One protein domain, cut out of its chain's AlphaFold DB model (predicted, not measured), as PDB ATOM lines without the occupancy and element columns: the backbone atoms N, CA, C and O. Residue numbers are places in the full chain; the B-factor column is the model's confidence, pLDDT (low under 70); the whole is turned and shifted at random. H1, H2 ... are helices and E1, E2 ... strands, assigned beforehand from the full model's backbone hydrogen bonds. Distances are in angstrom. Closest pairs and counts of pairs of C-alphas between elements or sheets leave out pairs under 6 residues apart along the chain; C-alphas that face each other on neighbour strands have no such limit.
ATOM      1  N   THR A  75     143.352 150.487 201.873       87.94
ATOM      2  CA  THR A  75     144.108 150.127 200.673       87.94
ATOM      3  C   THR A  75     144.698 148.736 200.850       87.94
ATOM      4  O   THR A  75     145.310 148.451 201.877       87.94
ATOM      5  N   PHE A  76     144.534 147.864 199.859       88.44
ATOM      6  CA  PHE A  76     145.149 146.541 199.870       88.44
ATOM      7  C   PHE A  76     145.547 146.079 198.467       88.44
ATOM      8  O   PHE A  76     144.931 146.439 197.462       88.44
ATOM      9  N   ILE A  77     146.583 145.244 198.421       87.50
ATOM     10  CA  ILE A  77     147.079 144.572 197.219       87.50
ATOM     11  C   ILE A  77     147.009 143.064 197.493       87.50
ATOM     12  O   ILE A  77     147.503 142.621 198.536       87.50
ATOM     13  N   PRO A  78     146.381 142.250 196.624       84.69
ATOM     14  CA  PRO A  78     146.358 140.805 196.793       84.69
ATOM     15  C   PRO A  78     147.763 140.205 196.837       84.69
ATOM     16  O   PRO A  78     148.698 140.679 196.196       84.69
ATOM     17  N   VAL A  79     147.906 139.099 197.567       76.38
ATOM     18  CA  VAL A  79     149.203 138.417 197.715       76.38
ATOM     19  C   VAL A  79     149.722 137.825 196.401       76.38
ATOM     20  O   VAL A  79     150.936 137.680 196.234       76.38
ATOM     21  N   THR A  80     148.813 137.500 195.477       78.31
ATOM     22  CA  THR A  80     149.094 136.960 194.145       78.31
ATOM     23  C   THR A  80     149.448 138.081 193.174       78.31
ATOM     24  O   THR A  80     148.607 138.936 192.895       78.31
ATOM     25  N   LYS A  81     150.668 138.035 192.637       81.19
ATOM     26  CA  LYS A  81     151.122 138.892 191.538       81.19
ATOM     27  C   LYS A  81     151.099 138.108 190.237       81.19
ATOM     28  O   LYS A  81     151.326 136.897 190.253       81.19
ATOM     29  N   THR A  82     150.847 138.796 189.134       87.62
ATOM     30  CA  THR A  82     150.913 138.196 187.805       87.62
ATOM     31  C   THR A  82     152.252 138.567 187.177       87.62
ATOM     32  O   THR A  82     152.437 139.744 186.859       87.62
ATOM     33  N   PRO A  83     153.195 137.614 187.037       90.81
ATOM     34  CA  PRO A  83     154.396 137.851 186.252       90.81
ATOM     35  C   PRO A  83     154.021 137.982 184.774       90.81
ATOM     36  O   PRO A  83     153.099 137.324 184.284       90.81
ATOM     37  N   ILE A  84     154.743 138.851 184.086       89.06
ATOM     38  CA  ILE A  84     154.757 139.011 182.643       89.06
ATOM     39  C   ILE A  84     156.183 138.679 182.226       89.06
ATOM     40  O   ILE A  84     157.109 139.438 182.512       89.06
ATOM     41  N   ASP A  85     156.332 137.521 181.589       88.75
ATOM     42  CA  ASP A  85     157.608 137.087 181.034       88.75
ATOM     43  C   ASP A  85     158.089 138.090 179.975       88.75
ATOM     44  O   ASP A  85     157.277 138.716 179.281       88.75
ATOM     45  N   GLU A  86     159.410 138.197 179.821       87.06
ATOM     46  CA  GLU A  86     160.033 139.057 178.813       87.06
ATOM     47  C   GLU A  86     159.405 138.822 177.424       87.06
ATOM     48  O   GLU A  86     159.413 137.714 176.873       87.06
ATOM     49  N   ILE A  87     158.852 139.888 176.839       87.81
ATOM     50  CA  ILE A  87     158.229 139.827 175.516       87.81
ATOM     51  C   ILE A  87     159.320 139.621 174.464       87.81
ATOM     52  O   ILE A  87     160.291 140.375 174.406       87.81
ATOM     53  N   GLU A  88     159.117 138.638 173.580       89.00
ATOM     54  CA  GLU A  88     160.036 138.344 172.479       89.00
ATOM     55  C   GLU A  88     160.411 139.623 171.716       89.00
ATOM     56  O   GLU A  88     159.534 140.392 171.313       89.00
ATOM     57  N   HIS A  89     161.707 139.817 171.461       86.56
ATOM     58  CA  HIS A  89     162.254 141.002 170.797       86.56
ATOM     59  C   HIS A  89     161.475 141.436 169.550       86.56
ATOM     60  O   HIS A  89     161.163 142.616 169.384       86.56
ATOM     61  N   SER A  90     161.107 140.480 168.691       86.12
ATOM     62  CA  SER A  90     160.389 140.789 167.456       86.12
ATOM     63  C   SER A  90     158.991 141.359 167.711       86.12
ATOM     64  O   SER A  90     158.546 142.308 167.058       86.12
ATOM     65  N   THR A  91     158.314 140.824 168.725       88.19
ATOM     66  CA  THR A  91     157.003 141.276 169.183       88.19
ATOM     67  C   THR A  91     157.115 142.622 169.898       88.19
ATOM     68  O   THR A  91     156.334 143.526 169.598       88.19
ATOM     69  N   ARG A  92     158.124 142.806 170.760       87.62
ATOM     70  CA  ARG A  92     158.444 144.082 171.418       87.62
ATOM     71  C   ARG A  92     158.625 145.205 170.400       87.62
ATOM     72  O   ARG A  92     157.967 146.238 170.511       87.62
ATOM     73  N   ASN A  93     159.460 144.997 169.383       85.94
ATOM     74  CA  ASN A  93     159.725 146.008 168.358       85.94
ATOM     75  C   ASN A  93     158.468 146.362 167.567       85.94
ATOM     76  O   ASN A  93     158.172 147.540 167.362       85.94
ATOM     77  N   ARG A  94     157.661 145.360 167.199       86.31
ATOM     78  CA  ARG A  94     156.370 145.601 166.545       86.31
ATOM     79  C   ARG A  94     155.435 146.421 167.420       86.31
ATOM     80  O   ARG A  94     154.859 147.384 166.923       86.31
ATOM     81  N   ILE A  95     155.293 146.092 168.703       86.12
ATOM     82  CA  ILE A  95     154.444 146.857 169.626       86.12
ATOM     83  C   ILE A  95     154.931 148.309 169.706       86.12
ATOM     84  O   ILE A  95     154.147 149.229 169.477       86.12
ATOM     85  N   ARG A  96     156.230 148.521 169.938       84.75
ATOM     86  CA  ARG A  96     156.825 149.855 170.123       84.75
ATOM     87  C   ARG A  96     156.753 150.747 168.883       84.75
ATOM     88  O   ARG A  96     156.663 151.965 169.035       84.75
ATOM     89  N   ASN A  97     156.761 150.154 167.688       82.56
ATOM     90  CA  ASN A  97     156.712 150.881 166.418       82.56
ATOM     91  C   ASN A  97     155.294 151.062 165.860       82.56
ATOM     92  O   ASN A  97     155.105 151.842 164.927       82.56
ATOM     93  N   THR A  98     154.300 150.335 166.379       85.62
ATOM     94  CA  THR A  98     152.932 150.360 165.830       85.62
ATOM     95  C   THR A  98     151.902 150.925 166.784       85.62
ATOM     96  O   THR A  98     150.917 151.504 166.327       85.62
ATOM     97  N   LEU A  99     152.076 150.762 168.092       85.44
ATOM     98  CA  LEU A  99     151.055 151.143 169.047       85.44
ATOM     99  C   LEU A  99     151.107 152.644 169.326       85.44
ATOM    100  O   LEU A  99     152.117 153.166 169.786       85.44
ATOM    101  N   ALA A 100     149.997 153.332 169.060       85.81
ATOM    102  CA  ALA A 100     149.860 154.748 169.379       85.81
ATOM    103  C   ALA A 100     149.403 154.937 170.831       85.81
ATOM    104  O   ALA A 100     150.005 155.697 171.578       85.81
ATOM    105  N   HIS A 101     148.336 154.244 171.226       86.69
ATOM    106  CA  HIS A 101     147.870 154.111 172.607       86.69
ATOM    107  C   HIS A 101     146.801 153.010 172.664       86.69
ATOM    108  O   HIS A 101     146.259 152.590 171.632       86.69
ATOM    109  N   ALA A 102     146.461 152.566 173.869       89.19
ATOM    110  CA  ALA A 102     145.262 151.779 174.121       89.19
ATOM    111  C   ALA A 102     144.278 152.572 174.991       89.19
ATOM    112  O   ALA A 102     144.652 153.486 175.718       89.19
ATOM    113  N   GLU A 103     142.997 152.260 174.882       91.88
ATOM    114  CA  GLU A 103     141.931 152.842 175.696       91.88
ATOM    115  C   GLU A 103     141.177 151.703 176.373       91.88
ATOM    116  O   GLU A 103     140.697 150.791 175.699       91.88
ATOM    117  N   LEU A 104     141.054 151.756 177.697       93.81
ATOM    118  CA  LEU A 104     140.215 150.846 178.463       93.81
ATOM    119  C   LEU A 104     138.938 151.577 178.864       93.81
ATOM    120  O   LEU A 104     138.973 152.494 179.677       93.81
ATOM    121  N   THR A 105     137.807 151.162 178.303       95.38
ATOM    122  CA  THR A 105     136.487 151.645 178.719       95.38
ATOM    123  C   THR A 105     135.848 150.620 179.639       95.38
ATOM    124  O   THR A 105     135.605 149.487 179.227       95.38
ATOM    125  N   THR A 106     135.566 151.015 180.875       95.75
ATOM    126  CA  THR A 106     134.934 150.176 181.892       95.75
ATOM    127  C   THR A 106     133.563 150.718 182.259       95.75
ATOM    128  O   THR A 106     133.435 151.882 182.635       95.75
ATOM    129  N   HIS A 107     132.554 149.859 182.194       96.94
ATOM    130  CA  HIS A 107     131.230 150.073 182.759       96.94
ATOM    131  C   HIS A 107     131.157 149.339 184.099       96.94
ATOM    132  O   HIS A 107     131.341 148.121 184.141       96.94
ATOM    133  N   VAL A 108     130.939 150.082 185.183       96.19
ATOM    134  CA  VAL A 108     131.009 149.578 186.556       96.19
ATOM    135  C   VAL A 108     129.672 149.783 187.252       96.19
ATOM    136  O   VAL A 108     129.219 150.917 187.408       96.19
ATOM    137  N   ILE A 109     129.098 148.685 187.739       94.31
ATOM    138  CA  ILE A 109     127.960 148.682 188.655       94.31
ATOM    139  C   ILE A 109     128.478 148.252 190.028       94.31
ATOM    140  O   ILE A 109     129.003 147.153 190.181       94.31
ATOM    141  N   ASN A 110     128.346 149.115 191.033       90.62
ATOM    142  CA  ASN A 110     128.861 148.865 192.380       90.62
ATOM    143  C   ASN A 110     127.771 149.059 193.434       90.62
ATOM    144  O   ASN A 110     127.215 150.150 193.571       90.62
ATOM    145  N   SER A 111     127.495 148.019 194.216       87.81
ATOM    146  CA  SER A 111     126.554 148.077 195.338       87.81
ATOM    147  C   SER A 111     127.231 147.929 196.704       87.81
ATOM    148  O   SER A 111     126.551 147.635 197.678       87.81
ATOM    149  N   ILE A 112     128.553 148.086 196.788       80.88
ATOM    150  CA  ILE A 112     129.308 147.948 198.037       80.88
ATOM    151  C   ILE A 112     129.694 149.336 198.568       80.88
ATOM    152  O   ILE A 112     128.897 150.016 199.214       80.88
ATOM    153  N   VAL A 113     130.920 149.763 198.285       82.62
ATOM    154  CA  VAL A 113     131.572 150.970 198.798       82.62
ATOM    155  C   VAL A 113     132.318 151.598 197.633       82.62
ATOM    156  O   VAL A 113     132.849 150.886 196.780       82.62
ATOM    157  N   ASP A 114     132.304 152.924 197.556       88.62
ATOM    158  CA  ASP A 114     133.039 153.653 196.532       88.62
ATOM    159  C   ASP A 114     134.550 153.571 196.731       88.62
ATOM    160  O   ASP A 114     135.053 153.318 197.824       88.62
ATOM    161  N   GLY A 115     135.290 153.789 195.656       90.94
ATOM    162  CA  GLY A 115     136.734 153.653 195.684       90.94
ATOM    163  C   GLY A 115     137.337 153.573 194.296       90.94
ATOM    164  O   GLY A 115     136.733 153.974 193.300       90.94
ATOM    165  N   GLU A 116     138.534 153.014 194.236       93.00
ATOM    166  CA  GLU A 116     139.276 152.783 193.006       93.00
ATOM    167  C   GLU A 116     139.898 151.382 193.004       93.00
ATOM    168  O   GLU A 116     140.383 150.876 194.020       93.00
ATOM    169  N   LEU A 117     139.905 150.770 191.826       92.94
ATOM    170  CA  LEU A 117     140.717 149.611 191.495       92.94
ATOM    171  C   LEU A 117     141.773 150.071 190.489       92.94
ATOM    172  O   LEU A 117     141.465 150.338 189.333       92.94
ATOM    173  N   SER A 118     143.015 150.188 190.936       93.00
ATOM    174  CA  SER A 118     144.147 150.574 190.089       93.00
ATOM    175  C   SER A 118     144.929 149.338 189.675       93.00
ATOM    176  O   SER A 118     145.232 148.498 190.516       93.00
ATOM    177  N   ILE A 119     145.266 149.209 188.397       91.81
ATOM    178  CA  ILE A 119     146.168 148.159 187.921       91.81
ATOM    179  C   ILE A 119     147.574 148.748 187.907       91.81
ATOM    180  O   ILE A 119     147.868 149.621 187.094       91.81
ATOM    181  N   LEU A 120     148.410 148.293 188.836       92.38
ATOM    182  CA  LEU A 120     149.794 148.727 188.961       92.38
ATOM    183  C   LEU A 120     150.720 147.807 188.170       92.38
ATOM    184  O   LEU A 120     150.468 146.605 188.083       92.38
ATOM    185  N   HIS A 121     151.807 148.371 187.660       92.25
ATOM    186  CA  HIS A 121     152.889 147.651 186.994       92.25
ATOM    187  C   HIS A 121     154.248 148.113 187.519       92.25
ATOM    188  O   HIS A 121     154.412 149.270 187.902       92.25
ATOM    189  N   SER A 122     155.199 147.186 187.581       92.38
ATOM    190  CA  SER A 122     156.573 147.439 187.996       92.38
ATOM    191  C   SER A 122     157.531 146.407 187.394       92.38
ATOM    192  O   SER A 122     157.128 145.287 187.071       92.38
ATOM    193  N   ASN A 123     158.811 146.766 187.335       90.69
ATOM    194  CA  ASN A 123     159.937 145.852 187.127       90.69
ATOM    195  C   ASN A 123     160.324 145.060 188.403       90.69
ATOM    196  O   ASN A 123     161.329 144.354 188.418       90.69
ATOM    197  N   SER A 124     159.568 145.204 189.499       89.19
ATOM    198  CA  SER A 124     159.756 144.480 190.761       89.19
ATOM    199  C   SER A 124     158.498 143.716 191.172       89.19
ATOM    200  O   SER A 124     157.370 144.125 190.906       89.19
ATOM    201  N   ILE A 125     158.690 142.598 191.874       87.25
ATOM    202  CA  ILE A 125     157.601 141.767 192.407       87.25
ATOM    203  C   ILE A 125     156.925 142.383 193.644       87.25
ATOM    204  O   ILE A 125     155.827 141.967 194.041       87.25
ATOM    205  N   PHE A 126     157.575 143.359 194.278       87.31
ATOM    206  CA  PHE A 126     157.076 144.027 195.471       87.31
ATOM    207  C   PHE A 126     156.472 145.383 195.109       87.31
ATOM    208  O   PHE A 126     157.028 146.144 194.328       87.31
ATOM    209  N   PHE A 127     155.322 145.686 195.715       89.25
ATOM    210  CA  PHE A 127     154.593 146.932 195.497       89.25
ATOM    211  C   PHE A 127     154.292 147.581 196.850       89.25
ATOM    212  O   PHE A 127     153.757 146.900 197.733       89.25
ATOM    213  N   PRO A 128     154.597 148.874 197.038       89.19
ATOM    214  CA  PRO A 128     154.133 149.608 198.198       89.19
ATOM    215  C   PRO A 128     152.612 149.788 198.120       89.19
ATOM    216  O   PRO A 128     152.028 149.877 197.037       89.19
ATOM    217  N   LEU A 129     151.956 149.847 199.281       87.19
ATOM    218  CA  LEU A 129     150.507 150.058 199.350       87.19
ATOM    219  C   LEU A 129     150.118 151.451 198.837       87.19
ATOM    220  O   LEU A 129     149.135 151.591 198.108       87.19
ATOM    221  N   ASP A 130     150.906 152.464 199.188       85.38
ATOM    222  CA  ASP A 130     150.811 153.824 198.670       85.38
ATOM    223  C   ASP A 130     152.181 154.531 198.738       85.38
ATOM    224  O   ASP A 130     153.201 153.915 199.045       85.38
ATOM    225  N   THR A 131     152.208 155.820 198.404       85.12
ATOM    226  CA  THR A 131     153.424 156.645 198.343       85.12
ATOM    227  C   THR A 131     153.657 157.480 199.607       85.12
ATOM    228  O   THR A 131     154.420 158.444 199.568       85.12
ATOM    229  N   THR A 132     152.958 157.189 200.707       87.94
ATOM    230  CA  THR A 132     153.163 157.886 201.986       87.94
ATOM    231  C   THR A 132     154.472 157.446 202.631       87.94
ATOM    232  O   THR A 132     154.939 156.324 202.432       87.94
ATOM    233  N   THR A 133     155.073 158.323 203.433       86.94
ATOM    234  CA  THR A 133     156.339 158.040 204.120       86.94
ATOM    235  C   THR A 133     156.230 156.809 205.021       86.94
ATOM    236  O   THR A 133     157.146 155.991 205.075       86.94
ATOM    237  N   GLU A 134     155.096 156.641 205.701       86.62
ATOM    238  CA  GLU A 134     154.828 155.508 206.582       86.62
ATOM    239  C   GLU A 134     154.787 154.185 205.808       86.62
ATOM    240  O   GLU A 134     155.411 153.204 206.219       86.62
ATOM    241  N   MET A 135     154.097 154.150 204.663       86.50
ATOM    242  CA  MET A 135     154.011 152.937 203.847       86.50
ATOM    243  C   MET A 135     155.317 152.630 203.119       86.50
ATOM    244  O   MET A 135     155.664 151.458 202.972       86.50
ATOM    245  N   LEU A 136     156.081 153.651 202.721       88.06
ATOM    246  CA  LEU A 136     157.424 153.463 202.171       88.06
ATOM    247  C   LEU A 136     158.389 152.868 203.202       88.06
ATOM    248  O   LEU A 136     159.191 152.010 202.844       88.06
ATOM    249  N   ALA A 137     158.278 153.243 204.481       88.12
ATOM    250  CA  ALA A 137     159.071 152.631 205.545       88.12
ATOM    251  C   ALA A 137     158.729 151.140 205.736       88.12
ATOM    252  O   ALA A 137     159.628 150.308 205.843       88.12
ATOM    253  N   ILE A 138     157.440 150.778 205.700       87.38
ATOM    254  CA  ILE A 138     156.993 149.372 205.750       87.38
ATOM    255  C   ILE A 138     157.494 148.592 204.525       87.38
ATOM    256  O   ILE A 138     157.927 147.440 204.624       87.38
ATOM    257  N   TYR A 139     157.446 149.221 203.353       89.62
ATOM    258  CA  TYR A 139     157.938 148.639 202.112       89.62
ATOM    259  C   TYR A 139     159.456 148.413 202.148       89.62
ATOM    260  O   TYR A 139     159.923 147.328 201.804       89.62
ATOM    261  N   ARG A 140     160.228 149.381 202.657       90.94
ATOM    262  CA  ARG A 140     161.665 149.229 202.917       90.94
ATOM    263  C   ARG A 140     161.940 148.027 203.816       90.94
ATOM    264  O   ARG A 140     162.791 147.209 203.483       90.94
ATOM    265  N   ASP A 141     161.208 147.884 204.917       89.50
ATOM    266  CA  ASP A 141     161.395 146.763 205.844       89.50
ATOM    267  C   ASP A 141     161.096 145.408 205.167       89.50
ATOM    268  O   ASP A 141     161.771 144.413 205.438       89.50
ATOM    269  N   THR A 142     160.143 145.379 204.226       88.31
ATOM    270  CA  THR A 142     159.860 144.206 203.380       88.31
ATOM    271  C   THR A 142     161.053 143.863 202.487       88.31
ATOM    272  O   THR A 142     161.479 142.710 202.456       88.31
ATOM    273  N   LEU A 143     161.637 144.853 201.808       88.75
ATOM    274  CA  LEU A 143     162.812 144.642 200.957       88.75
ATOM    275  C   LEU A 143     164.050 144.212 201.763       88.75
ATOM    276  O   LEU A 143     164.800 143.347 201.315       88.75
ATOM    277  N   ILE A 144     164.236 144.736 202.982       90.06
ATOM    278  CA  ILE A 144     165.307 144.288 203.889       90.06
ATOM    279  C   ILE A 144     165.112 142.817 204.274       90.06
ATOM    280  O   ILE A 144     166.064 142.037 204.258       90.06
ATOM    281  N   ALA A 145     163.881 142.409 204.596       88.50
ATOM    282  CA  ALA A 145     163.578 141.022 204.943       88.50
ATOM    283  C   ALA A 145     163.827 140.046 203.778       88.50
ATOM    284  O   ALA A 145     164.159 138.883 204.016       88.50
ATOM    285  N   HIS A 146     163.691 140.520 202.538       85.69
ATOM    286  CA  HIS A 146     163.961 139.752 201.323       85.69
ATOM    287  C   HIS A 146     165.424 139.807 200.851       85.69
ATOM    288  O   HIS A 146     165.818 138.980 200.032       85.69
ATOM    289  N   GLY A 147     166.245 140.695 201.420       84.69
ATOM    290  CA  GLY A 147     167.659 140.848 201.067       84.69
ATOM    291  C   GLY A 147     167.920 141.760 199.864       84.69
ATOM    292  O   GLY A 147     169.055 141.820 199.401       84.69
ATOM    293  N   ASP A 148     166.900 142.478 199.387       83.69
ATOM    294  CA  ASP A 148     167.014 143.459 198.298       83.69
ATOM    295  C   ASP A 148     167.545 144.815 198.798       83.69
ATOM    296  O   ASP A 148     168.087 145.611 198.028       83.69
ATOM    297  N   LEU A 149     167.412 145.069 200.105       86.75
ATOM    298  CA  LEU A 149     168.001 146.202 200.818       86.75
ATOM    299  C   LEU A 149     168.791 145.730 202.040       86.75
ATOM    300  O   LEU A 149     168.474 144.718 202.667       86.75
ATOM    301  N   PHE A 150     169.799 146.506 202.424       86.25
ATOM    302  CA  PHE A 150     170.579 146.299 203.638       86.25
ATOM    303  C   PHE A 150     170.107 147.198 204.783       86.25
ATOM    304  O   PHE A 150     169.550 148.280 204.593       86.25
ATOM    305  N   ALA A 151     170.371 146.762 206.016       82.56
ATOM    306  CA  ALA A 151     170.076 147.556 207.202       82.56
ATOM    307  C   ALA A 151     170.860 148.881 207.183       82.56
ATOM    308  O   ALA A 151     172.090 148.878 207.123       82.56
ATOM    309  N   GLY A 152     170.141 150.002 207.277       84.50
ATOM    310  CA  GLY A 152     170.704 151.354 207.211       84.50
ATOM    311  C   GLY A 152     170.549 152.037 205.851       84.50
ATOM    312  O   GLY A 152     170.807 153.233 205.762       84.50
ATOM    313  N   GLU A 153     170.108 151.313 204.821       88.50
ATOM    314  CA  GLU A 153     169.650 151.912 203.567       88.50
ATOM    315  C   GLU A 153     168.229 152.455 203.728       88.50
ATOM    316  O   GLU A 153     167.446 151.933 204.527       88.50
ATOM    317  N   ASP A 154     167.898 153.498 202.970       88.75
ATOM    318  CA  ASP A 154     166.565 154.104 202.983       88.75
ATOM    319  C   ASP A 154     165.992 154.237 201.571       88.75
ATOM    320  O   ASP A 154     166.718 154.131 200.578       88.75
ATOM    321  N   LEU A 155     164.679 154.455 201.487       90.88
ATOM    322  CA  LEU A 155     163.961 154.619 200.226       90.88
ATOM    323  C   LEU A 155     163.283 155.976 200.145       90.88
ATOM    324  O   LEU A 155     162.626 156.420 201.086       90.88
ATOM    325  N   TYR A 156     163.355 156.582 198.969       91.44
ATOM    326  CA  TYR A 156     162.570 157.759 198.636       91.44
ATOM    327  C   TYR A 156     162.061 157.687 197.198       91.44
ATOM    328  O   TYR A 156     162.476 156.839 196.406       91.44
ATOM    329  N   ILE A 157     161.111 158.563 196.881       92.94
ATOM    330  CA  ILE A 157     160.483 158.633 195.565       92.94
ATOM    331  C   ILE A 157     161.051 159.816 194.786       92.94
ATOM    332  O   ILE A 157     161.099 160.936 195.299       92.94
ATOM    333  N   ILE A 158     161.373 159.576 193.519       93.19
ATOM    334  CA  ILE A 158     161.539 160.616 192.505       93.19
ATOM    335  C   ILE A 158     160.416 160.481 191.476       93.19
ATOM    336  O   ILE A 158     160.041 159.375 191.100       93.19
ATOM    337  N   THR A 159     159.863 161.612 191.036       92.81
ATOM    338  CA  THR A 159     158.843 161.657 189.968       92.81
ATOM    339  C   THR A 159     159.211 162.564 188.803       92.81
ATOM    340  O   THR A 159     158.556 162.519 187.769       92.81
ATOM    341  N   ASN A 160     160.246 163.392 188.943       91.81
ATOM    342  CA  ASN A 160     160.743 164.253 187.880       91.81
ATOM    343  C   ASN A 160     162.043 163.686 187.312       91.81
ATOM    344  O   ASN A 160     162.994 163.422 188.048       91.81
ATOM    345  N   CYS A 161     162.110 163.552 185.994       90.81
ATOM    346  CA  CYS A 161     163.272 162.973 185.332       90.81
ATOM    347  C   CYS A 161     164.544 163.782 185.570       90.81
ATOM    348  O   CYS A 161     165.603 163.206 185.787       90.81
ATOM    349  N   GLU A 162     164.446 165.109 185.635       89.75
ATOM    350  CA  GLU A 162     165.617 165.970 185.826       89.75
ATOM    351  C   GLU A 162     166.387 165.678 187.126       89.75
ATOM    352  O   GLU A 162     167.606 165.800 187.157       89.75
ATOM    353  N   ALA A 163     165.720 165.213 188.189       87.50
ATOM    354  CA  ALA A 163     166.407 164.838 189.430       87.50
ATOM    355  C   ALA A 163     167.246 163.551 189.303       87.50
ATOM    356  O   ALA A 163     168.110 163.298 190.141       87.50
ATOM    357  N   MET A 164     167.001 162.753 188.263       88.00
ATOM    358  CA  MET A 164     167.784 161.565 187.909       88.00
ATOM    359  C   MET A 164     168.732 161.820 186.735       88.00
ATOM    360  O   MET A 164     169.370 160.889 186.247       88.00
ATOM    361  N   ASN A 165     168.828 163.066 186.264       84.62
ATOM    362  CA  ASN A 165     169.777 163.419 185.228       84.62
ATOM    363  C   ASN A 165     171.190 163.395 185.813       84.62
ATOM    364  O   ASN A 165     171.568 164.270 186.594       84.62
ATOM    365  N   LEU A 166     171.971 162.405 185.406       76.12
ATOM    366  CA  LEU A 166     173.323 162.172 185.901       76.12
ATOM    367  C   LEU A 166     174.335 163.270 185.535       76.12
ATOM    368  O   LEU A 166     175.374 163.367 186.181       76.12
ATOM    369  N   ASP A 167     174.027 164.146 184.573       73.25
ATOM    370  CA  ASP A 167     174.848 165.338 184.304       73.25
ATOM    371  C   ASP A 167     174.745 166.379 185.437       73.25
ATOM    372  O   ASP A 167     175.601 167.256 185.575       73.25
ATOM    373  N   SER A 168     173.679 166.307 186.240       70.31
ATOM    374  CA  SER A 168     173.328 167.299 187.266       70.31
ATOM    375  C   SER A 168     173.088 166.708 188.661       70.31
ATOM    376  O   SER A 168     173.040 167.452 189.643       70.31
ATOM    377  N   GLY A 169     172.944 165.386 188.757       71.12
ATOM    378  CA  GLY A 169     172.498 164.664 189.942       71.12
ATOM    379  C   GLY A 169     173.307 163.399 190.219       71.12
ATOM    380  O   GLY A 169     174.106 162.950 189.405       71.12
ATOM    381  N   ASN A 170     173.069 162.806 191.389       79.94
ATOM    382  CA  ASN A 170     173.834 161.667 191.912       79.94
ATOM    383  C   ASN A 170     172.984 160.388 192.000       79.94
ATOM    384  O   ASN A 170     173.112 159.640 192.967       79.94
ATOM    385  N   VAL A 171     172.079 160.155 191.044       87.19
ATOM    386  CA  VAL A 171     171.156 159.008 191.069       87.19
ATOM    387  C   VAL A 171     171.442 158.070 189.903       87.19
ATOM    388  O   VAL A 171     171.159 158.381 188.753       87.19
ATOM    389  N   TYR A 172     171.977 156.895 190.208       85.31
ATOM    390  CA  TYR A 172     172.257 155.829 189.259       85.31
ATOM    391  C   TYR A 172     170.976 155.150 188.778       85.31
ATOM    392  O   TYR A 172     170.256 154.536 189.563       85.31
ATOM    393  N   ILE A 173     170.708 155.223 187.477       86.25
ATOM    394  CA  ILE A 173     169.453 154.751 186.875       86.25
ATOM    395  C   ILE A 173     169.564 153.376 186.194       86.25
ATOM    396  O   ILE A 173     168.546 152.746 185.910       86.25
ATOM    397  N   PHE A 174     170.782 152.875 185.964       80.81
ATOM    398  CA  PHE A 174     171.022 151.783 185.008       80.81
ATOM    399  C   PHE A 174     170.725 150.365 185.491       80.81
ATOM    400  O   PHE A 174     170.883 149.409 184.737       80.81
ATOM    401  N   ASN A 175     170.217 150.230 186.716       78.50
ATOM    402  CA  ASN A 175     169.573 148.996 187.172       78.50
ATOM    403  C   ASN A 175     168.128 148.865 186.672       78.50
ATOM    404  O   ASN A 175     167.560 147.780 186.725       78.50
ATOM    405  N   VAL A 176     167.524 149.976 186.246       83.62
ATOM    406  CA  VAL A 176     166.097 150.059 185.913       83.62
ATOM    407  C   VAL A 176     165.876 150.552 184.487       83.62
ATOM    408  O   VAL A 176     164.933 150.117 183.837       83.62
ATOM    409  N   MET A 177     166.735 151.437 183.984       82.50
ATOM    410  CA  MET A 177     166.657 151.960 182.620       82.50
ATOM    411  C   MET A 177     168.039 152.009 181.979       82.50
ATOM    412  O   MET A 177     168.994 152.456 182.589       82.50
ATOM    413  N   ASP A 178     168.151 151.596 180.730       76.69
ATOM    414  CA  ASP A 178     169.396 151.600 179.951       76.69
ATOM    415  C   ASP A 178     169.760 152.985 179.371       76.69
ATOM    416  O   ASP A 178     170.930 153.261 179.126       76.69
ATOM    417  N   ASP A 179     168.787 153.887 179.198       77.12
ATOM    418  CA  ASP A 179     168.996 155.265 178.727       77.12
ATOM    419  C   ASP A 179     168.115 156.251 179.512       77.12
ATOM    420  O   ASP A 179     166.900 156.074 179.622       77.12
ATOM    421  N   PHE A 180     168.716 157.342 179.995       82.44
ATOM    422  CA  PHE A 180     168.019 158.445 180.659       82.44
ATOM    423  C   PHE A 180     166.879 159.037 179.813       82.44
ATOM    424  O   PHE A 180     165.854 159.449 180.351       82.44
ATOM    425  N   ARG A 181     167.000 159.029 178.479       81.06
ATOM    426  CA  ARG A 181     165.948 159.515 177.565       81.06
ATOM    427  C   ARG A 181     164.657 158.699 177.638       81.06
ATOM    428  O   ARG A 181     163.639 159.140 177.109       81.06
ATOM    429  N   LYS A 182     164.698 157.506 178.241       81.81
ATOM    430  CA  LYS A 182     163.523 156.660 178.485       81.81
ATOM    431  C   LYS A 182     162.826 156.985 179.806       81.81
ATOM    432  O   LYS A 182     161.806 156.370 180.105       81.81
ATOM    433  N   CYS A 183     163.343 157.937 180.582       88.00
ATOM    434  CA  CYS A 183     162.658 158.424 181.766       88.00
ATOM    435  C   CYS A 183     161.319 159.089 181.398       88.00
ATOM    436  O   CYS A 183     161.211 159.785 180.388       88.00
ATOM    437  N   ILE A 184     160.301 158.865 182.229       89.19
ATOM    438  CA  ILE A 184     158.940 159.375 182.058       89.19
ATOM    439  C   ILE A 184     158.596 160.262 183.257       89.19
ATOM    440  O   ILE A 184     158.554 159.797 184.396       89.19
ATOM    441  N   ASP A 185     158.322 161.543 183.004       90.38
ATOM    442  CA  ASP A 185     157.897 162.473 184.052       90.38
ATOM    443  C   ASP A 185     156.542 162.064 184.646       90.38
ATOM    444  O   ASP A 185     155.589 161.741 183.935       90.38
ATOM    445  N   GLY A 186     156.446 162.125 185.973       88.12
ATOM    446  CA  GLY A 186     155.268 161.736 186.745       88.12
ATOM    447  C   GLY A 186     155.231 160.259 187.148       88.12
ATOM    448  O   GLY A 186     154.419 159.909 188.005       88.12
ATOM    449  N   LEU A 187     156.112 159.413 186.600       90.44
ATOM    450  CA  LEU A 187     156.252 158.020 187.025       90.44
ATOM    451  C   LEU A 187     156.913 157.942 188.410       90.44
ATOM    452  O   LEU A 187     157.806 158.726 188.722       90.44
ATOM    453  N   VAL A 188     156.493 156.997 189.253       92.69
ATOM    454  CA  VAL A 188     157.102 156.805 190.576       92.69
ATOM    455  C   VAL A 188     158.366 155.969 190.427       92.69
ATOM    456  O   VAL A 188     158.289 154.763 190.213       92.69
ATOM    457  N   TYR A 189     159.527 156.594 190.593       92.88
ATOM    458  CA  TYR A 189     160.811 155.908 190.690       92.88
ATOM    459  C   TYR A 189     161.197 155.739 192.155       92.88
ATOM    460  O   TYR A 189     161.283 156.711 192.906       92.88
ATOM    461  N   LEU A 190     161.429 154.494 192.563       92.50
ATOM    462  CA  LEU A 190     161.941 154.151 193.879       92.50
ATOM    463  C   LEU A 190     163.459 154.222 193.859       92.50
ATOM    464  O   LEU A 190     164.121 153.495 193.113       92.50
ATOM    465  N   VAL A 191     163.998 155.083 194.713       92.38
ATOM    466  CA  VAL A 191     165.428 155.330 194.817       92.38
ATOM    467  C   VAL A 191     165.921 154.889 196.179       92.38
ATOM    468  O   VAL A 191     165.393 155.278 197.220       92.38
ATOM    469  N   LYS A 192     166.952 154.055 196.145       91.19
ATOM    470  CA  LYS A 192     167.711 153.612 197.297       91.19
ATOM    471  C   LYS A 192     168.807 154.619 197.607       91.19
ATOM    472  O   LYS A 192     169.658 154.892 196.760       91.19
ATOM    473  N   ASN A 193     168.818 155.093 198.846       90.00
ATOM    474  CA  ASN A 193     169.944 155.810 199.418       90.00
ATOM    475  C   ASN A 193     170.832 154.825 200.192       90.00
ATOM    476  O   ASN A 193     170.376 154.184 201.142       90.00
ATOM    477  N   SER A 194     172.100 154.720 199.790       83.62
ATOM    478  CA  SER A 194     173.114 153.915 200.482       83.62
ATOM    479  C   SER A 194     174.137 154.848 201.137       83.62
ATOM    480  O   SER A 194     174.994 155.398 200.431       83.62
ATOM    481  N   PRO A 195     174.089 155.043 202.468       78.31
ATOM    482  CA  PRO A 195     174.978 155.970 203.158       78.31
ATOM    483  C   PRO A 195     176.457 155.671 202.881       78.31
ATOM    484  O   PRO A 195     176.928 154.556 203.087       78.31
ATOM    485  N   GLY A 196     177.202 156.681 202.425       71.12
ATOM    486  CA  GLY A 196     178.644 156.575 202.164       71.12
ATOM    487  C   GLY A 196     179.041 156.072 200.770       71.12
ATOM    488  O   GLY A 196     180.229 156.078 200.466       71.12
ATOM    489  N   SER A 197     178.084 155.698 199.914       69.31
ATOM    490  CA  SER A 197     178.352 155.332 198.510       69.31
ATOM    491  C   SER A 197     178.639 156.540 197.608       69.31
ATOM    492  O   SER A 197     179.309 156.408 196.589       69.31
ATOM    493  N   GLY A 198     178.141 157.725 197.982       72.00
ATOM    494  CA  GLY A 198     178.239 158.954 197.185       72.00
ATOM    495  C   GLY A 198     177.263 159.032 196.005       72.00
ATOM    496  O   GLY A 198     177.143 160.103 195.413       72.00
ATOM    497  N   MET A 199     176.546 157.945 195.697       79.88
ATOM    498  CA  MET A 199     175.600 157.852 194.586       79.88
ATOM    499  C   MET A 199     174.389 157.002 194.991       79.88
ATOM    500  O   MET A 199     174.529 155.846 195.386       79.88
ATOM    501  N   ASP A 200     173.199 157.576 194.873       88.44
ATOM    502  CA  ASP A 200     171.934 156.878 195.089       88.44
ATOM    503  C   ASP A 200     171.599 155.999 193.883       88.44
ATOM    504  O   ASP A 200     172.201 156.137 192.824       88.44
ATOM    505  N   THR A 201     170.667 155.058 194.014       88.31
ATOM    506  CA  THR A 201     170.371 154.088 192.948       88.31
ATOM    507  C   THR A 201     168.878 153.885 192.774       88.31
ATOM    508  O   THR A 201     168.190 153.525 193.725       88.31
ATOM    509  N   VAL A 202     168.371 154.056 191.556       90.31
ATOM    510  CA  VAL A 202     167.011 153.637 191.206       90.31
ATOM    511  C   VAL A 202     166.960 152.117 191.266       90.31
ATOM    512  O   VAL A 202     167.767 151.432 190.639       90.31
ATOM    513  N   VAL A 203     166.025 151.590 192.050       89.69
ATOM    514  CA  VAL A 203     165.851 150.143 192.240       89.69
ATOM    515  C   VAL A 203     164.616 149.613 191.532       89.69
ATOM    516  O   VAL A 203     164.583 148.452 191.140       89.69
ATOM    517  N   SER A 204     163.596 150.451 191.349       91.81
ATOM    518  CA  SER A 204     162.364 150.055 190.676       91.81
ATOM    519  C   SER A 204     161.554 151.272 190.237       91.81
ATOM    520  O   SER A 204     161.717 152.357 190.796       91.81
ATOM    521  N   TYR A 205     160.668 151.099 189.262       92.44
ATOM    522  CA  TYR A 205     159.586 152.039 188.977       92.44
ATOM    523  C   TYR A 205     158.226 151.412 189.284       92.44
ATOM    524  O   TYR A 205     158.068 150.193 189.254       92.44
ATOM    525  N   ILE A 206     157.228 152.248 189.558       92.19
ATOM    526  CA  ILE A 206     155.836 151.839 189.741       92.19
ATOM    527  C   ILE A 206     154.954 152.751 188.899       92.19
ATOM    528  O   ILE A 206     154.901 153.961 189.129       92.19
ATOM    529  N   ASP A 207     154.235 152.152 187.956       91.75
ATOM    530  CA  ASP A 207     153.227 152.828 187.149       91.75
ATOM    531  C   ASP A 207     151.811 152.372 187.517       91.75
ATOM    532  O   ASP A 207     151.596 151.270 188.029       91.75
ATOM    533  N   THR A 208     150.826 153.214 187.213       90.69
ATOM    534  CA  THR A 208     149.413 152.828 187.186       90.69
ATOM    535  C   THR A 208     148.952 152.727 185.736       90.69
ATOM    536  O   THR A 208     148.616 153.730 185.113       90.69
ATOM    537  N   LEU A 209     148.866 151.500 185.212       89.38
ATOM    538  CA  LEU A 209     148.445 151.245 183.831       89.38
ATOM    539  C   LEU A 209     147.041 151.778 183.547       89.38
ATOM    540  O   LEU A 209     146.772 152.292 182.464       89.38
ATOM    541  N   THR A 210     146.123 151.598 184.497       90.81
ATOM    542  CA  THR A 210     144.731 152.038 184.376       90.81
ATOM    543  C   THR A 210     144.054 152.073 185.741       90.81
ATOM    544  O   THR A 210     144.382 151.281 186.629       90.81
ATOM    545  N   THR A 211     143.041 152.928 185.879       92.06
ATOM    546  CA  THR A 211     142.228 153.034 187.096       92.06
ATOM    547  C   THR A 211     140.757 152.819 186.770       92.06
ATOM    548  O   THR A 211     140.173 153.499 185.934       92.06
ATOM    549  N   ILE A 212     140.141 151.871 187.462       93.44
ATOM    550  CA  ILE A 212     138.715 151.573 187.393       93.44
ATOM    551  C   ILE A 212     138.052 152.248 188.589       93.44
ATOM    552  O   ILE A 212     138.353 151.940 189.744       93.44
ATOM    553  N   ILE A 213     137.148 153.184 188.316       94.38
ATOM    554  CA  ILE A 213     136.435 153.929 189.356       94.38
ATOM    555  C   ILE A 213     135.270 153.077 189.862       94.38
ATOM    556  O   ILE A 213     134.420 152.660 189.076       94.38
ATOM    557  N   LEU A 214     135.201 152.860 191.174       92.81
ATOM    558  CA  LEU A 214     134.072 152.207 191.828       92.81
ATOM    559  C   LEU A 214     133.073 153.293 192.264       92.81
ATOM    560  O   LEU A 214     133.350 154.028 193.217       92.81
ATOM    561  N   PRO A 215     131.923 153.448 191.580       93.25
ATOM    562  CA  PRO A 215     130.981 154.517 191.881       93.25
ATOM    563  C   PRO A 215     130.298 154.288 193.226       93.25
ATOM    564  O   PRO A 215     130.088 153.154 193.657       93.25
ATOM    565  N   LYS A 216     129.889 155.377 193.871       89.81
ATOM    566  CA  LYS A 216     129.129 155.314 195.119       89.81
ATOM    567  C   LYS A 216     127.716 154.781 194.880       89.81
ATOM    568  O   LYS A 216     127.059 155.257 193.948       89.81
ATOM    569  N   PRO A 217     127.208 153.863 195.729       88.25
ATOM    570  CA  PRO A 217     125.813 153.462 195.664       88.25
ATOM    571  C   PRO A 217     124.877 154.665 195.784       88.25
ATOM    572  O   PRO A 217     125.090 155.572 196.592       88.25
ATOM    573  N   THR A 218     123.830 154.687 194.960       88.31
ATOM    574  CA  THR A 218     122.943 155.855 194.852       88.31
ATOM    575  C   THR A 218     121.894 155.898 195.956       88.31
ATOM    576  O   THR A 218     121.401 156.976 196.299       88.31
ATOM    577  N   ARG A 219     121.516 154.739 196.510       84.94
ATOM    578  CA  ARG A 219     120.531 154.627 197.593       84.94
ATOM    579  C   ARG A 219     120.879 153.479 198.522       84.94
ATOM    580  O   ARG A 219     121.304 152.422 198.068       84.94
ATOM    581  N   PHE A 220     120.565 153.665 199.797       80.00
ATOM    582  CA  PHE A 220     120.718 152.659 200.841       80.00
ATOM    583  C   PHE A 220     119.355 152.308 201.431       80.00
ATOM    584  O   PHE A 220     118.460 153.157 201.504       80.00
ATOM    585  N   TYR A 221     119.185 151.055 201.839       76.06
ATOM    586  CA  TYR A 221     118.032 150.647 202.626       76.06
ATOM    587  C   TYR A 221     118.015 151.411 203.953       76.06
ATOM    588  O   TYR A 221     119.051 151.669 204.566       76.06
ATOM    589  N   GLY A 222     116.816 151.787 204.399       69.94
ATOM    590  CA  GLY A 222     116.632 152.485 205.668       69.94
ATOM    591  C   GLY A 222     116.938 151.605 206.882       69.94
ATOM    592  O   GLY A 222     117.466 150.499 206.790       69.94
ATOM    593  N   THR A 223     116.532 152.071 208.059       64.56
ATOM    594  CA  THR A 223     116.853 151.417 209.335       64.56
ATOM    595  C   THR A 223     115.999 150.179 209.658       64.56
ATOM    596  O   THR A 223     115.915 149.777 210.818       64.56
ATOM    597  N   ALA A 224     115.312 149.595 208.673       60.53
ATOM    598  CA  ALA A 224     114.381 148.486 208.872       60.53
ATOM    599  C   ALA A 224     115.014 147.138 208.456       60.53
ATOM    600  O   ALA A 224     115.671 147.079 207.416       60.53
ATOM    601  N   PRO A 225     114.808 146.045 209.218       56.88
ATOM    602  CA  PRO A 225     115.241 144.702 208.820       56.88
ATOM    603  C   PRO A 225     114.607 144.272 207.483       56.88
ATOM    604  O   PRO A 225     113.490 144.709 207.194       56.88
ATOM    605  N   PRO A 226     115.232 143.374 206.694       58.56
ATOM    606  CA  PRO A 226     116.428 142.574 206.997       58.56
ATOM    607  C   PRO A 226     117.749 143.092 206.393       58.56
ATOM    608  O   PRO A 226     118.789 142.510 206.680       58.56
ATOM    609  N   VAL A 227     117.736 144.160 205.586       62.53
ATOM    610  CA  VAL A 227     118.913 144.637 204.822       62.53
ATOM    611  C   VAL A 227     119.339 146.048 205.264       62.53
ATOM    612  O   VAL A 227     119.556 146.938 204.451       62.53
ATOM    613  N   TYR A 228     119.403 146.270 206.580       69.19
ATOM    614  CA  TYR A 228     119.699 147.564 207.217       69.19
ATOM    615  C   TYR A 228     120.919 148.255 206.594       69.19
ATOM    616  O   TYR A 228     121.995 147.672 206.596       69.19
ATOM    617  N   GLY A 229     120.762 149.481 206.081       67.88
ATOM    618  CA  GLY A 229     121.875 150.331 205.636       67.88
ATOM    619  C   GLY A 229     122.745 149.782 204.493       67.88
ATOM    620  O   GLY A 229     123.765 150.386 204.181       67.88
ATOM    621  N   SER A 230     122.371 148.665 203.867       75.56
ATOM    622  CA  SER A 230     123.030 148.141 202.659       75.56
ATOM    623  C   SER A 230     122.579 148.885 201.405       75.56
ATOM    624  O   SER A 230     121.568 149.599 201.433       75.56
ATOM    625  N   ALA A 231     123.310 148.752 200.298       79.25
ATOM    626  CA  ALA A 231     122.924 149.404 199.052       79.25
ATOM    627  C   ALA A 231     121.592 148.841 198.526       79.25
ATOM    628  O   ALA A 231     121.436 147.651 198.274       79.25
ATOM    629  N   SER A 232     120.617 149.725 198.328       83.50
ATOM    630  CA  SER A 232     119.336 149.397 197.692       83.50
ATOM    631  C   SER A 232     119.357 149.664 196.191       83.50
ATOM    632  O   SER A 232     118.663 148.982 195.441       83.50
ATOM    633  N   ALA A 233     120.142 150.649 195.754       88.50
ATOM    634  CA  ALA A 233     120.393 150.909 194.347       88.50
ATOM    635  C   ALA A 233     121.905 151.069 194.140       88.50
ATOM    636  O   ALA A 233     122.517 151.893 194.835       88.50
ATOM    637  N   PRO A 234     122.507 150.303 193.214       90.62
ATOM    638  CA  PRO A 234     123.930 150.407 192.945       90.62
ATOM    639  C   PRO A 234     124.288 151.784 192.370       90.62
ATOM    640  O   PRO A 234     123.432 152.547 191.908       90.62
ATOM    641  N   GLY A 235     125.571 152.110 192.450       91.81
ATOM    642  CA  GLY A 235     126.198 153.125 191.622       91.81
ATOM    643  C   GLY A 235     126.437 152.539 190.240       91.81
ATOM    644  O   GLY A 235     126.733 151.353 190.124       91.81
ATOM    645  N   ASP A 236     126.302 153.365 189.215       95.50
ATOM    646  CA  ASP A 236     126.477 152.979 187.819       95.50
ATOM    647  C   ASP A 236     127.283 154.084 187.135       95.50
ATOM    648  O   ASP A 236     126.916 155.264 187.205       95.50
ATOM    649  N   THR A 237     128.433 153.728 186.568       95.44
ATOM    650  CA  THR A 237     129.291 154.672 185.858       95.44
ATOM    651  C   THR A 237     130.018 154.008 184.701       95.44
ATOM    652  O   THR A 237     130.336 152.822 184.728       95.44
ATOM    653  N   THR A 238     130.343 154.810 183.690       95.50
ATOM    654  CA  THR A 238     131.294 154.434 182.644       95.50
ATOM    655  C   THR A 238     132.500 155.351 182.734       95.50
ATOM    656  O   THR A 238     132.353 156.573 182.783       95.50
ATOM    657  N   HIS A 239     133.689 154.765 182.742       94.19
ATOM    658  CA  HIS A 239     134.951 155.489 182.738       94.19
ATOM    659  C   HIS A 239     135.849 154.962 181.623       94.19
ATOM    660  O   HIS A 239     135.857 153.763 181.347       94.19
ATOM    661  N   THR A 240     136.608 155.857 180.999       93.31
ATOM    662  CA  THR A 240     137.622 155.496 180.011       93.31
ATOM    663  C   THR A 240     138.974 155.974 180.507       93.31
ATOM    664  O   THR A 240     139.154 157.166 180.755       93.31
ATOM    665  N   SER A 241     139.918 155.046 180.617       90.75
ATOM    666  CA  SER A 241     141.319 155.324 180.917       90.75
ATOM    667  C   SER A 241     142.165 155.116 179.666       90.75
ATOM    668  O   SER A 241     141.952 154.168 178.906       90.75
ATOM    669  N   ILE A 242     143.126 156.009 179.445       88.56
ATOM    670  CA  ILE A 242     144.094 155.890 178.354       88.56
ATOM    671  C   ILE A 242     145.323 155.171 178.901       88.56
ATOM    672  O   ILE A 242     145.870 155.580 179.919       88.56
ATOM    673  N   ILE A 243     145.754 154.131 178.198       88.12
ATOM    674  CA  ILE A 243     147.028 153.453 178.415       88.12
ATOM    675  C   ILE A 243     147.975 153.989 177.340       88.12
ATOM    676  O   ILE A 243     147.800 153.706 176.148       88.12
ATOM    677  N   SER A 244     148.924 154.831 177.738       83.88
ATOM    678  CA  SER A 244     149.810 155.504 176.789       83.88
ATOM    679  C   SER A 244     150.819 154.540 176.156       83.88
ATOM    680  O   SER A 244     151.036 153.419 176.628       83.88
ATOM    681  N   ALA A 245     151.455 154.974 175.064       82.06
ATOM    682  CA  ALA A 245     152.556 154.220 174.475       82.06
ATOM    683  C   ALA A 245     153.759 154.130 175.427       82.06
ATOM    684  O   ALA A 245     154.462 153.124 175.398       82.06
ATOM    685  N   GLU A 246     153.993 155.137 176.276       82.56
ATOM    686  CA  GLU A 246     155.051 155.099 177.290       82.56
ATOM    687  C   GLU A 246     154.814 153.982 178.315       82.56
ATOM    688  O   GLU A 246     155.712 153.176 178.549       82.56
ATOM    689  N   ASN A 247     153.590 153.838 178.832       81.06
ATOM    690  CA  ASN A 247     153.256 152.790 179.806       81.06
ATOM    691  C   ASN A 247     153.447 151.387 179.209       81.06
ATOM    692  O   ASN A 247     153.913 150.455 179.860       81.06
ATOM    693  N   ILE A 248     153.137 151.232 177.921       83.12
ATOM    694  CA  ILE A 248     153.320 149.958 177.215       83.12
ATOM    695  C   ILE A 248     154.794 149.728 176.859       83.12
ATOM    696  O   ILE A 248     155.248 148.585 176.783       83.12
ATOM    697  N   ARG A 249     155.586 150.792 176.686       82.69
ATOM    698  CA  ARG A 249     157.043 150.685 176.529       82.69
ATOM    699  C   ARG A 249     157.718 150.153 177.784       82.69
ATOM    700  O   ARG A 249     158.621 149.338 177.614       82.69
ATOM    701  N   LEU A 250     157.256 150.558 178.970       86.38
ATOM    702  CA  LEU A 250     157.712 150.024 180.258       86.38
ATOM    703  C   LEU A 250     157.404 148.524 180.363       86.38
ATOM    704  O   LEU A 250     158.303 147.720 180.536       86.38
ATOM    705  N   LEU A 251     156.160 148.114 180.102       85.88
ATOM    706  CA  LEU A 251     155.766 146.692 180.093       85.88
ATOM    707  C   LEU A 251     156.514 145.815 179.079       85.88
ATOM    708  O   LEU A 251     156.502 144.591 179.183       85.88
ATOM    709  N   THR A 252     157.063 146.428 178.032       85.94
ATOM    710  CA  THR A 252     157.787 145.733 176.962       85.94
ATOM    711  C   THR A 252     159.291 145.923 177.080       85.94
ATOM    712  O   THR A 252     160.003 145.540 176.156       85.94
ATOM    713  N   ASP A 253     159.791 146.572 178.135       81.94
ATOM    714  CA  ASP A 253     161.228 146.716 178.345       81.94
ATOM    715  C   ASP A 253     161.887 145.387 178.734       81.94
ATOM    716  O   ASP A 253     161.251 144.333 178.786       81.94
ATOM    717  N   PHE A 254     163.208 145.425 178.845       76.00
ATOM    718  CA  PHE A 254     164.003 144.239 179.079       76.00
ATOM    719  C   PHE A 254     163.808 143.701 180.507       76.00
ATOM    720  O   PHE A 254     164.049 144.415 181.476       76.00
ATOM    721  N   GLY A 255     163.503 142.407 180.622       81.00
ATOM    722  CA  GLY A 255     163.387 141.703 181.897       81.00
ATOM    723  C   GLY A 255     161.956 141.304 182.241       81.00
ATOM    724  O   GLY A 255     161.040 141.421 181.425       81.00
ATOM    725  N   ASP A 256     161.795 140.780 183.454       85.19
ATOM    726  CA  ASP A 256     160.500 140.349 183.967       85.19
ATOM    727  C   ASP A 256     159.717 141.543 184.516       85.19
ATOM    728  O   ASP A 256     160.246 142.389 185.242       85.19
ATOM    729  N   HIS A 257     158.421 141.557 184.221       91.31
ATOM    730  CA  HIS A 257     157.491 142.583 184.673       91.31
ATOM    731  C   HIS A 257     156.422 141.989 185.570       91.31
ATOM    732  O   HIS A 257     156.053 140.824 185.446       91.31
ATOM    733  N   PHE A 258     155.870 142.794 186.469       92.12
ATOM    734  CA  PHE A 258     154.828 142.350 187.387       92.12
ATOM    735  C   PHE A 258     153.645 143.294 187.336       92.12
ATOM    736  O   PHE A 258     153.803 144.512 187.304       92.12
ATOM    737  N   VAL A 259     152.445 142.721 187.360       92.69
ATOM    738  CA  VAL A 259     151.195 143.480 187.422       92.69
ATOM    739  C   VAL A 259     150.384 143.036 188.626       92.69
ATOM    740  O   VAL A 259     150.253 141.836 188.903       92.69
ATOM    741  N   VAL A 260     149.825 144.012 189.344       93.25
ATOM    742  CA  VAL A 260     148.975 143.771 190.513       93.25
ATOM    743  C   VAL A 260     147.760 144.698 190.536       93.25
ATOM    744  O   VAL A 260     147.880 145.891 190.255       93.25
ATOM    745  N   PRO A 261     146.573 144.198 190.911       93.12
ATOM    746  CA  PRO A 261     145.454 145.065 191.243       93.12
ATOM    747  C   PRO A 261     145.644 145.653 192.649       93.12
ATOM    748  O   PRO A 261     145.823 144.921 193.620       93.12
ATOM    749  N   ARG A 262     145.547 146.974 192.783       92.88
ATOM    750  CA  ARG A 262     145.422 147.684 194.058       92.88
ATOM    751  C   ARG A 262     143.982 148.134 194.243       92.88
ATOM    752  O   ARG A 262     143.450 148.873 193.417       92.88
ATOM    753  N   PHE A 263     143.386 147.755 195.364       90.62
ATOM    754  CA  PHE A 263     142.076 148.236 195.778       90.62
ATOM    755  C   PHE A 263     142.249 149.334 196.811       90.62
ATOM    756  O   PHE A 263     142.969 149.147 197.790       90.62
ATOM    757  N   ARG A 264     141.557 150.451 196.617       91.00
ATOM    758  CA  ARG A 264     141.404 151.497 197.623       91.00
ATOM    759  C   ARG A 264     139.923 151.789 197.781       91.00
ATOM    760  O   ARG A 264     139.279 152.259 196.851       91.00
ATOM    761  N   LEU A 265     139.390 151.482 198.953       87.88
ATOM    762  CA  LEU A 265     137.995 151.717 199.309       87.88
ATOM    763  C   LEU A 265     137.907 152.958 200.191       87.88
ATOM    764  O   LEU A 265     138.690 153.116 201.132       87.88
ATOM    765  N   ASN A 266     136.954 153.832 199.892       85.88
ATOM    766  CA  ASN A 266     136.718 155.039 200.670       85.88
ATOM    767  C   ASN A 266     135.938 154.701 201.946       85.88
ATOM    768  O   ASN A 266     134.981 153.932 201.925       85.88
ATOM    769  N   GLY A 267     136.329 155.304 203.069       71.62
ATOM    770  CA  GLY A 267     135.713 155.066 204.380       71.62
ATOM    771  C   GLY A 267     134.518 155.970 204.711       71.62
ATOM    772  O   GLY A 267     133.946 155.917 205.799       71.62
ATOM    773  N   ASP A 268     134.136 156.845 203.783       71.88
ATOM    774  CA  ASP A 268     133.251 157.975 204.085       71.88
ATOM    775  C   ASP A 268     131.762 157.597 204.004       71.88
ATOM    776  O   ASP A 268     130.878 158.370 204.387       71.88
ATOM    777  N   THR A 269     131.466 156.414 203.465       64.88
ATOM    778  CA  THR A 269     130.109 155.950 203.185       64.88
ATOM    779  C   THR A 269     129.651 154.955 204.251       64.88
ATOM    780  O   THR A 269     130.211 153.873 204.397       64.88
ATOM    781  N   LEU A 270     128.589 155.310 204.981       64.88
ATOM    782  CA  LEU A 270     127.906 154.404 205.907       64.88
ATOM    783  C   LEU A 270     127.103 153.373 205.105       64.88
ATOM    784  O   LEU A 270     125.989 153.663 204.670       64.88
ATOM    785  N   ALA A 271     127.681 152.192 204.897       64.38
ATOM    786  CA  ALA A 271     127.050 151.095 204.178       64.38
ATOM    787  C   ALA A 271     127.284 149.763 204.899       64.38
ATOM    788  O   ALA A 271     128.378 149.493 205.389       64.38
ATOM    789  N   PHE A 272     126.254 148.923 204.954       70.69
ATOM    790  CA  PHE A 272     126.363 147.550 205.447       70.69
ATOM    791  C   PHE A 272     126.527 146.602 204.267       70.69
ATOM    792  O   PHE A 272     125.783 146.710 203.297       70.69
ATOM    793  N   LEU A 273     127.449 145.647 204.383       72.25
ATOM    794  CA  LEU A 273     127.614 144.604 203.376       72.25
ATOM    795  C   LEU A 273     126.512 143.552 203.516       72.25
ATOM    796  O   LEU A 273     126.284 143.002 204.597       72.25
ATOM    797  N   SER A 274     125.846 143.253 202.409       72.75
ATOM    798  CA  SER A 274     124.861 142.190 202.274       72.75
ATOM    799  C   SER A 274     125.376 141.080 201.354       72.75
ATOM    800  O   SER A 274     126.230 141.292 200.500       72.75
ATOM    801  N   ILE A 275     124.805 139.878 201.472       72.88
ATOM    802  CA  ILE A 275     125.105 138.757 200.558       72.88
ATOM    803  C   ILE A 275     124.649 139.006 199.112       72.88
ATOM    804  O   ILE A 275     124.956 138.211 198.231       72.88
ATOM    805  N   SER A 276     123.842 140.045 198.883       75.31
ATOM    806  CA  SER A 276     123.374 140.434 197.550       75.31
ATOM    807  C   SER A 276     124.259 141.503 196.918       75.31
ATOM    808  O   SER A 276     124.041 141.832 195.754       75.31
ATOM    809  N   ASP A 277     125.228 142.043 197.662       77.81
ATOM    810  CA  ASP A 277     126.067 143.112 197.151       77.81
ATOM    811  C   ASP A 277     127.113 142.547 196.189       77.81
ATOM    812  O   ASP A 277     127.730 141.510 196.444       77.81
ATOM    813  N   ASN A 278     127.314 143.230 195.066       86.00
ATOM    814  CA  ASN A 278     128.291 142.851 194.064       86.00
ATOM    815  C   ASN A 278     128.965 144.076 193.439       86.00
ATOM    816  O   ASN A 278     128.512 145.219 193.558       86.00
ATOM    817  N   ILE A 279     130.089 143.795 192.788       88.50
ATOM    818  CA  ILE A 279     130.757 144.708 191.873       88.50
ATOM    819  C   ILE A 279     130.766 143.995 190.527       88.50
ATOM    820  O   ILE A 279     131.367 142.928 190.398       88.50
ATOM    821  N   ASP A 280     130.082 144.574 189.550       92.88
ATOM    822  CA  ASP A 280     130.116 144.135 188.162       92.88
ATOM    823  C   ASP A 280     130.946 145.134 187.356       92.88
ATOM    824  O   ASP A 280     130.720 146.345 187.414       92.88
ATOM    825  N   VAL A 281     131.938 144.622 186.631       92.69
ATOM    826  CA  VAL A 281     132.837 145.408 185.788       92.69
ATOM    827  C   VAL A 281     132.848 144.788 184.404       92.69
ATOM    828  O   VAL A 281     133.394 143.706 184.192       92.69
ATOM    829  N   THR A 282     132.286 145.507 183.438       95.19
ATOM    830  CA  THR A 282     132.377 145.152 182.023       95.19
ATOM    831  C   THR A 282     133.382 146.068 181.341       95.19
ATOM    832  O   THR A 282     133.195 147.283 181.306       95.19
ATOM    833  N   SER A 283     134.435 145.488 180.770       92.75
ATOM    834  CA  SER A 283     135.549 146.238 180.187       92.75
ATOM    835  C   SER A 283     135.692 145.973 178.693       92.75
ATOM    836  O   SER A 283     135.626 144.832 178.245       92.75
ATOM    837  N   THR A 284     135.941 147.027 177.921       94.62
ATOM    838  CA  THR A 284     136.320 146.957 176.506       94.62
ATOM    839  C   THR A 284     137.656 147.658 176.321       94.62
ATOM    840  O   THR A 284     137.779 148.840 176.639       94.62
ATOM    841  N   ILE A 285     138.647 146.938 175.793       91.56
ATOM    842  CA  ILE A 285     139.947 147.506 175.427       91.56
ATOM    843  C   ILE A 285     139.991 147.789 173.925       91.56
ATOM    844  O   ILE A 285     139.646 146.935 173.108       91.56
ATOM    845  N   THR A 286     140.412 148.995 173.561       90.81
ATOM    846  CA  THR A 286     140.592 149.427 172.172       90.81
ATOM    847  C   THR A 286     142.052 149.778 171.947       90.81
ATOM    848  O   THR A 286     142.581 150.667 172.605       90.81
ATOM    849  N   PHE A 287     142.705 149.116 170.995       87.19
ATOM    850  CA  PHE A 287     144.067 149.452 170.583       87.19
ATOM    851  C   PHE A 287     144.025 150.344 169.347       87.19
ATOM    852  O   PHE A 287     143.416 149.980 168.337       87.19
ATOM    853  N   ARG A 288     144.695 151.498 169.403       87.75
ATOM    854  CA  ARG A 288     144.952 152.311 168.214       87.75
ATOM    855  C   ARG A 288     146.366 152.072 167.726       87.75
ATOM    856  O   ARG A 288     147.333 152.367 168.423       87.75
ATOM    857  N   ILE A 289     146.468 151.579 166.498       85.50
ATOM    858  CA  ILE A 289     147.740 151.312 165.832       85.50
ATOM    859  C   ILE A 289     147.976 152.316 164.699       85.50
ATOM    860  O   ILE A 289     147.071 152.615 163.921       85.50
ATOM    861  N   SER A 290     149.197 152.833 164.609       79.50
ATOM    862  CA  SER A 290     149.701 153.642 163.501       79.50
ATOM    863  C   SER A 290     150.688 152.785 162.702       79.50
ATOM    864  O   SER A 290     151.737 152.385 163.194       79.50
TER     865      SER A 290
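What this domain is: This is residues 75 to 290 of the 406 residues of an uncharacterized protein of Candidatus Marinimicrobia bacterium (UniProt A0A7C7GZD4). A strongly twisted sheet of six strands and a smaller sheet of three meet as an opening V, only partly face to face: the later half of E6 comes close to the small sheet, and H4 sits in the opening between the two. Beyond the V, E4, E5 and the first part of E6 form a head, with H2 covering E4 on the face away from H4; H1 is at the far end of the small sheet, and the loop of residues 215 to 230 with E7 makes the opposite end of the longest axis. The printed part has 216 residues, with four named helices and ten named strands in the order E1 H1 E2 E3 H2 E4 H3 E5 E6 E7 E8 H4 E9 E10. The sheets run E1 E9 E3 E6 E5 E4 and E8 E2 E10, both antiparallel, and the class is mixed, helices and strands. The whole is only just loose, close to compact, with a radius of gyration of the C-alphas of 20.5 A and spans of 66 by 47 by 28 A.

How they stand to each other: In the larger sheet, E6, residues 200 to 214, bends by 53 degrees at residue 210. Its pairing is staggered: residues 201 to 206 pair with E5, residues 188 to 193, and residues 206 to 214 with E3, residues 115 to 122. E5 and E6 form a hairpin, with N 190 and O 204 2.8 A apart; between E3 and E6, N 117 and O 212 are 2.8 A apart. E9, residues 257 to 265, is the antiparallel neighbour of E3, with N 262 and O 118 at 2.7 A. The edge strands are E1, residues 82 to 84, with N 84 and O 257 of E9 at 2.7 A, and E4, residues 154 to 158, with N 158 and O 189 of E5 at 2.9 A. In the smaller sheet, E2, residues 99 to 110, is the inner strand between E8, residues 235 to 244, and E10, residues 279 to 289; N 104 and O 241 are 2.8 A apart, as are N 103 and O 286. The closest C-alphas of E6 and E8, those of Thr 210 and Ser 241, are 5.9 A apart. H4, residues 245 to 251, is on the larger sheet at a height of 9.2 A, along the strands at 20 degrees to E3 on the local plane, and only grazes the smaller one. H2, residues 133 to 146, is on the opposite face, over E4; the closest C-alphas, of Arg 140 and Leu 155, are 6.4 A apart. H1, residues 89 to 98, and H4 only just touch, with 3 pairs of C-alphas within 8 A, the closest being Arg 96 and Arg 249 at 6.5 A. H3, residues 161 to 164, only grazes the larger sheet. Every O i to N i+4 pair is within hydrogen-bond range in H1, H2 and H4; H3 is too short for one.

Where its parts are: E6 is 38.3 A long, E2 32.3 A, E10 31.8 A, E8 28.0 A, E9 26.0 A, E3 22.2 A and H2 20.0 A. E1 begins at C-alpha 82, (150.913, 138.196, 187.805), and E10 ends at C-alpha 289, (147.740, 151.312, 165.832). E7, residues 231 to 233, pairs with no named strand, but residues 219 to 220 pair antiparallel with it; it runs on into E8 at 90 degrees.

The domain as a whole: The two C-alphas farthest apart, those of Asp 167 and Pro 225, are 67.7 A apart. The printed part has no cut. The links H3 to E5, E6 to E7 and E9 to E10 are long. The mean pLDDT of the printed part is 85.7, and it is under 70 at residue 197, residues 222 to 229 and residues 269 to 271.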